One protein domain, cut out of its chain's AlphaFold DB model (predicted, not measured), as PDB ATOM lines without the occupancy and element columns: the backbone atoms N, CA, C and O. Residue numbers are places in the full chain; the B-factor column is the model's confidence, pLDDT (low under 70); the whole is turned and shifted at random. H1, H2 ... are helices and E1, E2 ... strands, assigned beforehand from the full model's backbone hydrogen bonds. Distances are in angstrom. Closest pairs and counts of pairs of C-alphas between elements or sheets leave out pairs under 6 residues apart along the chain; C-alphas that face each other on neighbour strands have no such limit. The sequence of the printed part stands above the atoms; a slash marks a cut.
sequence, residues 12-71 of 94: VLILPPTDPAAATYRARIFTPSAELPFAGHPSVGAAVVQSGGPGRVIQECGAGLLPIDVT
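AT A GLANCE: This is residues 12 to 71 of the 94 residues of an uncharacterized protein of Phytohabitans rumicis (UniProt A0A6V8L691). A strongly twisted sheet of four strands curls round one helix, H1, which packs on one face of it, so the domain has two layers. Two hairpins, E1 with E2 and E3 with E4, make the sheet, and they join side by side where E2 and E3 pair in parallel. The printed part has 60 residues with one named helix and four named strands, in the order E1, E2, H1, E3, E4 along the chain; the sheet is mixed, in the order E1, E2, E3, E4, and the class is mixed, helices and strands. The whole is compact and rounded, with a radius of gyration of the C-alphas of 10.8 A and spans of 33 by 23 by 15 A.

HOW THE PARTS SIT: Start at E1, residues 12 to 15, an edge strand. It forms an antiparallel hairpin with E2, residues 25 to 30, at 149 degrees between their directions; look for N 13 and O 28, 2.9 A apart, and N 15 and O 26, 2.8 A. Further along E2, its residues 29 to 30 pair with residues 35 to 36, antiparallel. Next comes H1, residues 40 to 51, which is on the sheet and in which every O i to N i+4 pair is within hydrogen-bond range. Its closest C-alphas to E1 are those of Pro 42 and Val 12, 6.5 A apart. E3, residues 55 to 61, is the parallel neighbour of E2 at 52 degrees, with N 27 and O 60 2.8 A apart. The pairing is staggered: E2 pairs with E3 over residues 25 to 26 and with E1 over residues 26 to 29. E2, H1 and E3 form a strand-helix-strand unit, two parallel neighbour strands with a helix between, and its crossover is right-handed. The closest C-alphas of H1 and E3 are those of Ser 51 and Val 57, 6.3 A apart. E4, residues 64 to 70, the other edge strand, forms an antiparallel hairpin with E3 at 157 degrees; N 66 and O 59 are 2.8 A apart. The closest C-alphas of H1 and E4 are those of Val 48 and Val 70, 6.6 A apart. E1 and E4 are apart.

IN THESE COORDINATES: Find C-alpha 12 at (104.690, 165.557, 160.796), where E1 begins; it runs 9.7 A, and E2 runs 16.5 A. H1 begins at C-alpha 40, at (109.652, 174.646, 156.130), and runs 16.4 A. E3 runs 19.0 A, and E4 runs 18.6 A to C-alpha 70 at (101.380, 183.015, 163.379).

THE WHOLE: The two C-alphas farthest apart are those of Ser 33 and Pro 54, 33.4 A. The printed part, residues 12 to 71, has no cut. The links H1 to E3 and E3 to E4 are tight, those from E1 to E2 and E2 to H1 are short, and no link is long. The mean pLDDT of the printed part is 93.3, and no printed residue is under 70.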
ATOM      1  N   VAL A  12     104.341 164.916 159.525       95.81
ATOM      2  CA  VAL A  12     104.690 165.557 160.796       95.81
ATOM      3  C   VAL A  12     103.995 164.835 161.936       95.81
ATOM      4  O   VAL A  12     102.770 164.735 161.960       95.81
ATOM      5  N   LEU A  13     104.776 164.363 162.902       97.25
ATOM      6  CA  LEU A  13     104.264 163.858 164.170       97.25
ATOM      7  C   LEU A  13     104.414 164.937 165.240       97.25
ATOM      8  O   LEU A  13     105.528 165.397 165.507       97.25
ATOM      9  N   ILE A  14     103.293 165.309 165.858       97.50
ATOM     10  CA  ILE A  14     103.243 166.259 166.971       97.50
ATOM     11  C   ILE A  14     103.323 165.496 168.289       97.50
ATOM     12  O   ILE A  14     102.610 164.516 168.505       97.50
ATOM     13  N   LEU A  15     104.210 165.949 169.166       97.94
ATOM     14  CA  LEU A  15     104.504 165.348 170.457       97.94
ATOM     15  C   LEU A  15     104.535 166.442 171.532       97.94
ATOM     16  O   LEU A  15     104.777 167.612 171.209       97.94
ATOM     17  N   PRO A  16     104.364 166.076 172.815       97.81
ATOM     18  CA  PRO A  16     104.722 166.967 173.908       97.81
ATOM     19  C   PRO A  16     106.176 167.451 173.757       97.81
ATOM     20  O   PRO A  16     107.030 166.664 173.322       97.81
ATOM     21  N   PRO A  17     106.462 168.718 174.096       97.19
ATOM     22  CA  PRO A  17     107.826 169.230 174.115       97.19
ATOM     23  C   PRO A  17     108.675 168.456 175.128       97.19
ATOM     24  O   PRO A  17     108.167 167.982 176.147       97.19
ATOM     25  N   THR A  18     109.973 168.336 174.857       97.00
ATOM     26  CA  THR A  18     110.924 167.720 175.794       97.00
ATOM     27  C   THR A  18     111.064 168.573 177.057       97.00
ATOM     28  O   THR A  18     111.156 168.029 178.156       97.00
ATOM     29  N   ASP A  19     111.022 169.900 176.904       96.56
ATOM     30  CA  ASP A  19     110.919 170.867 177.997       96.56
ATOM     31  C   ASP A  19     109.721 171.812 177.758       96.56
ATOM     32  O   ASP A  19     109.794 172.689 176.888       96.56
ATOM     33  N   PRO A  20     108.622 171.672 178.526       95.88
ATOM     34  CA  PRO A  20     107.448 172.540 178.416       95.88
ATOM     35  C   PRO A  20     107.703 174.017 178.737       95.88
ATOM     36  O   PRO A  20     106.889 174.859 178.364       95.88
ATOM     37  N   ALA A  21     108.792 174.350 179.436       96.06
ATOM     38  CA  ALA A  21     109.166 175.742 179.682       96.06
ATOM     39  C   ALA A  21     109.844 176.384 178.460       96.06
ATOM     40  O   ALA A  21     109.808 177.606 178.312       96.06
ATOM     41  N   ALA A  22     110.457 175.575 177.590       93.94
ATOM     42  CA  ALA A  22     111.228 176.045 176.441       93.94
ATOM     43  C   ALA A  22     110.460 175.972 175.113       93.94
ATOM     44  O   ALA A  22     110.740 176.764 174.213       93.94
ATOM     45  N   ALA A  23     109.519 175.035 174.969       97.25
ATOM     46  CA  ALA A  23     108.785 174.814 173.727       97.25
ATOM     47  C   ALA A  23     107.285 174.601 173.954       97.25
ATOM     48  O   ALA A  23     106.854 174.067 174.972       97.25
ATOM     49  N   THR A  24     106.489 174.988 172.959       97.44
ATOM     50  CA  THR A  24     105.040 174.766 172.938       97.44
ATOM     51  C   THR A  24     104.721 173.327 172.536       97.44
ATOM     52  O   THR A  24     103.851 172.690 173.122       97.44
ATOM     53  N   TYR A  25     105.434 172.809 171.536       98.00
ATOM     54  CA  TYR A  25     105.271 171.448 171.031       98.00
ATOM     55  C   TYR A  25     106.573 170.948 170.411       98.00
ATOM     56  O   TYR A  25     107.449 171.740 170.057       98.00
ATOM     57  N   ARG A  26     106.679 169.628 170.232       98.06
ATOM     58  CA  ARG A  26     107.760 169.007 169.465       98.06
ATOM     59  C   ARG A  26     107.228 168.414 168.170       98.06
ATOM     60  O   ARG A  26     106.257 167.662 168.182       98.06
ATOM     61  N   ALA A  27     107.897 168.716 167.066       97.50
ATOM     62  CA  ALA A  27     107.629 168.159 165.752       97.50
ATOM     63  C   ALA A  27     108.763 167.223 165.327       97.50
ATOM     64  O   ALA A  27     109.942 167.577 165.377       97.50
ATOM     65  N   ARG A  28     108.390 166.031 164.858       97.38
ATOM     66  CA  ARG A  28     109.283 165.131 164.117       97.38
ATOM     67  C   ARG A  28     108.778 165.015 162.690       97.38
ATOM     68  O   ARG A  28     107.592 164.758 162.488       97.38
ATOM     69  N   ILE A  29     109.659 165.238 161.723       95.25
ATOM     70  CA  ILE A  29     109.300 165.375 160.311       95.25
ATOM     71  C   ILE A  29     109.937 164.226 159.547       95.25
ATOM     72  O   ILE A  29     111.138 164.009 159.650       95.25
ATOM     73  N   PHE A  30     109.146 163.500 158.768       94.12
ATOM     74  CA  PHE A  30     109.611 162.337 158.025       94.12
ATOM     75  C   PHE A  30     109.282 162.469 156.551       94.12
ATOM     76  O   PHE A  30     108.166 162.822 156.186       94.12
ATOM     77  N   THR A  31     110.240 162.093 155.720       91.81
ATOM     78  CA  THR A  31     109.988 161.617 154.357       91.81
ATOM     79  C   THR A  31     109.786 160.097 154.399       91.81
ATOM     80  O   THR A  31     110.082 159.479 155.428       91.81
ATOM     81  N   PRO A  32     109.379 159.435 153.300       89.88
ATOM     82  CA  PRO A  32     109.318 157.973 153.264       89.88
ATOM     83  C   PRO A  32     110.662 157.292 153.556       89.88
ATOM     84  O   PRO A  32     110.687 156.130 153.952       89.88
ATOM     85  N   SER A  33     111.772 158.003 153.350       90.06
ATOM     86  CA  SER A  33     113.121 157.439 153.409       90.06
ATOM     87  C   SER A  33     113.872 157.767 154.700       90.06
ATOM     88  O   SER A  33     114.787 157.032 155.062       90.06
ATOM     89  N   ALA A  34     113.546 158.877 155.371       91.75
ATOM     90  CA  ALA A  34     114.302 159.359 156.527       91.75
ATOM     91  C   ALA A  34     113.542 160.402 157.355       91.75
ATOM     92  O   ALA A  34     112.656 161.097 156.850       91.75
ATOM     93  N   GLU A  35     113.967 160.562 158.609       94.50
ATOM     94  CA  GLU A  35     113.628 161.722 159.435       94.50
ATOM     95  C   GLU A  35     114.445 162.940 158.990       94.50
ATOM     96  O   GLU A  35     115.664 162.860 158.827       94.50
ATOM     97  N   LEU A  36     113.767 164.066 158.797       92.62
ATOM     98  CA  LEU A  36     114.377 165.354 158.517       92.62
ATOM     99  C   LEU A  36     114.542 166.135 159.825       92.62
ATOM    100  O   LEU A  36     113.605 166.197 160.626       92.62
ATOM    101  N   PRO A  37     115.686 166.810 160.034       91.25
ATOM    102  CA  PRO A  37     115.851 167.689 161.187       91.25
ATOM    103  C   PRO A  37     114.909 168.901 161.118       91.25
ATOM    104  O   PRO A  37     114.506 169.425 162.154       91.25
ATOM    105  N   PHE A  38     114.546 169.336 159.907       91.19
ATOM    106  CA  PHE A  38     113.633 170.447 159.656       91.19
ATOM    107  C   PHE A  38     113.055 170.379 158.238       91.19
ATOM    108  O   PHE A  38     113.738 169.953 157.308       91.19
ATOM    109  N   ALA A  39     111.822 170.865 158.081       88.81
ATOM    110  CA  ALA A  39     111.223 171.201 156.796       88.81
ATOM    111  C   ALA A  39     110.273 172.396 156.963       88.81
ATOM    112  O   ALA A  39     109.476 172.433 157.907       88.81
ATOM    113  N   GLY A  40     110.354 173.362 156.043       87.50
ATOM    114  CA  GLY A  40     109.652 174.646 156.130       87.50
ATOM    115  C   GLY A  40     108.131 174.502 156.153       87.50
ATOM    116  O   GLY A  40     107.518 174.709 157.196       87.50
ATOM    117  N   HIS A  41     107.522 174.114 155.027       89.06
ATOM    118  CA  HIS A  41     106.062 173.977 154.903       89.06
ATOM    119  C   HIS A  41     105.441 173.055 155.966       89.06
ATOM    120  O   HIS A  41     104.430 173.448 156.557       89.06
ATOM    121  N   PRO A  42     106.046 171.898 156.301       91.50
ATOM    122  CA  PRO A  42     105.564 171.074 157.406       91.50
ATOM    123  C   PRO A  42     105.570 171.798 158.759       91.50
ATOM    124  O   PRO A  42     104.613 171.670 159.521       91.50
ATOM    125  N   SER A  43     106.602 172.600 159.042       92.94
ATOM    126  CA  SER A  43     106.673 173.398 160.274       92.94
ATOM    127  C   SER A  43     105.629 174.514 160.302       92.94
ATOM    128  O   SER A  43     105.016 174.736 161.343       92.94
ATOM    129  N   VAL A  44     105.363 175.176 159.166       89.88
ATOM    130  CA  VAL A  44     104.290 176.186 159.067       89.88
ATOM    131  C   VAL A  44     102.927 175.561 159.366       89.88
ATOM    132  O   VAL A  44     102.182 176.069 160.201       89.88
ATOM    133  N   GLY A  45     102.609 174.435 158.717       90.38
ATOM    134  CA  GLY A  45     101.331 173.748 158.914       90.38
ATOM    135  C   GLY A  45     101.146 173.272 160.355       90.38
ATOM    136  O   GLY A  45     100.080 173.470 160.938       90.38
ATOM    137  N   ALA A  46     102.198 172.712 160.958       94.19
ATOM    138  CA  ALA A  46     102.188 172.318 162.361       94.19
ATOM    139  C   ALA A  46     101.940 173.512 163.293       94.19
ATOM    140  O   ALA A  46     101.100 173.415 164.186       94.19
ATOM    141  N   ALA A  47     102.612 174.641 163.058       93.62
ATOM    142  CA  ALA A  47     102.473 175.833 163.885       93.62
ATOM    143  C   ALA A  47     101.052 176.393 163.857       93.62
ATOM    144  O   ALA A  47     100.507 176.683 164.915       93.62
ATOM    145  N   VAL A  48     100.426 176.472 162.678       90.62
ATOM    146  CA  VAL A  48      99.036 176.939 162.531       90.62
ATOM    147  C   VAL A  48      98.058 176.035 163.285       90.62
ATOM    148  O   VAL A  48      97.139 176.520 163.945       90.62
ATOM    149  N   VAL A  49      98.252 174.714 163.219       92.62
ATOM    150  CA  VAL A  49      97.407 173.761 163.953       92.62
ATOM    151  C   VAL A  49      97.609 173.897 165.464       92.62
ATOM    152  O   VAL A  49      96.634 173.873 166.211       92.62
ATOM    153  N   GLN A  50      98.857 174.034 165.922       95.19
ATOM    154  CA  GLN A  50      99.180 174.096 167.351       95.19
ATOM    155  C   GLN A  50      98.875 175.453 167.989       95.19
ATOM    156  O   GLN A  50      98.558 175.502 169.175       95.19
ATOM    157  N   SER A  51      98.941 176.547 167.232       92.50
ATOM    158  CA  SER A  51      98.597 177.873 167.743       92.50
ATOM    159  C   SER A  51      97.089 178.050 167.927       92.50
ATOM    160  O   SER A  51      96.667 178.846 168.764       92.50
ATOM    161  N   GLY A  52      96.265 177.331 167.152       89.06
ATOM    162  CA  GLY A  52      94.804 177.465 167.177       89.06
ATOM    163  C   GLY A  52      94.292 178.829 166.685       89.06
ATOM    164  O   GLY A  52      93.121 179.151 166.878       89.06
ATOM    165  N   GLY A  53      95.160 179.639 166.070       86.06
ATOM    166  CA  GLY A  53      94.891 181.019 165.664       86.06
ATOM    167  C   GLY A  53      96.158 181.884 165.665       86.06
ATOM    168  O   GLY A  53      97.263 181.354 165.815       86.06
ATOM    169  N   PRO A  54      96.033 183.210 165.483       87.88
ATOM    170  CA  PRO A  54      97.170 184.119 165.577       87.88
ATOM    171  C   PRO A  54      97.827 184.073 166.958       87.88
ATOM    172  O   PRO A  54      97.139 184.080 167.979       87.88
ATOM    173  N   GLY A  55      99.155 184.063 166.993       89.31
ATOM    174  CA  GLY A  55      99.924 183.971 168.227       89.31
ATOM    175  C   GLY A  55     101.312 183.383 168.007       89.31
ATOM    176  O   GLY A  55     101.644 182.909 166.923       89.31
ATOM    177  N   ARG A  56     102.129 183.413 169.059       92.12
ATOM    178  CA  ARG A  56     103.485 182.865 169.030       92.12
ATOM    179  C   ARG A  56     103.515 181.447 169.575       92.12
ATOM    180  O   ARG A  56     102.987 181.184 170.652       92.12
ATOM    181  N   VAL A  57     104.208 180.565 168.866       95.00
ATOM    182  CA  VAL A  57     104.533 179.208 169.318       95.00
ATOM    183  C   VAL A  57     106.030 178.958 169.176       95.00
ATOM    184  O   VAL A  57     106.713 179.591 168.371       95.00
ATOM    185  N   ILE A  58     106.561 178.036 169.974       96.56
ATOM    186  CA  ILE A  58     107.937 177.555 169.834       96.56
ATOM    187  C   ILE A  58     107.874 176.071 169.492       96.56
ATOM    188  O   ILE A  58     107.441 175.259 170.312       96.56
ATOM    189  N   GLN A  59     108.307 175.725 168.283       96.50
ATOM    190  CA  GLN A  59     108.434 174.346 167.832       96.50
ATOM    191  C   GLN A  59     109.820 173.813 168.183       96.50
ATOM    192  O   GLN A  59     110.830 174.324 167.709       96.50
ATOM    193  N   GLU A  60     109.885 172.736 168.949       97.44
ATOM    194  CA  GLU A  60     111.087 171.915 169.058       97.44
ATOM    195  C   GLU A  60     111.139 170.933 167.879       97.44
ATOM    196  O   GLU A  60     110.167 170.230 167.606       97.44
ATOM    197  N   CYS A  61     112.258 170.855 167.166       95.50
ATOM    198  CA  CYS A  61     112.480 169.865 166.109       95.50
ATOM    199  C   CYS A  61     113.952 169.433 166.067       95.50
ATOM    200  O   CYS A  61     114.770 169.917 166.850       95.50
ATOM    201  N   GLY A  62     114.314 168.527 165.153       93.06
ATOM    202  CA  GLY A  62     115.691 168.033 165.034       93.06
ATOM    203  C   GLY A  62     116.730 169.119 164.715       93.06
ATOM    204  O   GLY A  62     117.912 168.924 164.983       93.06
ATOM    205  N   ALA A  63     116.308 170.272 164.190       91.12
ATOM    206  CA  ALA A  63     117.159 171.441 163.968       91.12
ATOM    207  C   ALA A  63     117.264 172.384 165.184       91.12
ATOM    208  O   ALA A  63     118.059 173.321 165.147       91.12
ATOM    209  N   GLY A  64     116.500 172.149 166.255       93.38
ATOM    210  CA  GLY A  64     116.493 172.964 167.472       93.38
ATOM    211  C   GLY A  64     115.147 173.633 167.754       93.38
ATOM    212  O   GLY A  64     114.093 173.151 167.330       93.38
ATOM    213  N   LEU A  65     115.195 174.739 168.504       94.81
ATOM    214  CA  LEU A  65     114.015 175.529 168.847       94.81
ATOM    215  C   LEU A  65     113.719 176.536 167.740       94.81
ATOM    216  O   LEU A  65     114.577 177.338 167.357       94.81
ATOM    217  N   LEU A  66     112.485 176.492 167.257       93.69
ATOM    218  CA  LEU A  66     111.981 177.320 166.184       93.69
ATOM    219  C   LEU A  66     110.842 178.206 166.708       93.69
ATOM    220  O   LEU A  66     109.704 177.744 166.805       93.69
ATOM    221  N   PRO A  67     111.127 179.461 167.089       93.50
ATOM    222  CA  PRO A  67     110.092 180.441 167.359       93.50
ATOM    223  C   PRO A  67     109.367 180.785 166.056       93.50
ATOM    224  O   PRO A  67     110.005 181.065 165.039       93.50
ATOM    225  N   ILE A  68     108.038 180.749 166.112       91.25
ATOM    226  CA  ILE A  68     107.144 180.987 164.983       91.25
ATOM    227  C   ILE A  68     106.046 181.944 165.437       91.25
ATOM    228  O   ILE A  68     105.344 181.672 166.414       91.25
ATOM    229  N   ASP A  69     105.885 183.036 164.701       90.81
ATOM    230  CA  ASP A  69     104.783 183.975 164.874       90.81
ATOM    231  C   ASP A  69     103.716 183.691 163.809       90.81
ATOM    232  O   ASP A  69     103.953 183.832 162.610       90.81
ATOM    233  N   VAL A  70     102.536 183.251 164.248       87.56
ATOM    234  CA  VAL A  70     101.380 183.015 163.379       87.56
ATOM    235  C   VAL A  70     100.556 184.296 163.325       87.56
ATOM    236  O   VAL A  70     100.034 184.752 164.343       87.56
ATOM    237  N   THR A  71     100.415 184.871 162.136       84.50
ATOM    238  CA  THR A  71      99.555 186.032 161.876       84.50
ATOM    239  C   THR A  71      98.363 185.621 161.009       84.50
ATOM    240  O   THR A  71      98.403 184.605 160.315       84.50
TER     241      THR A  71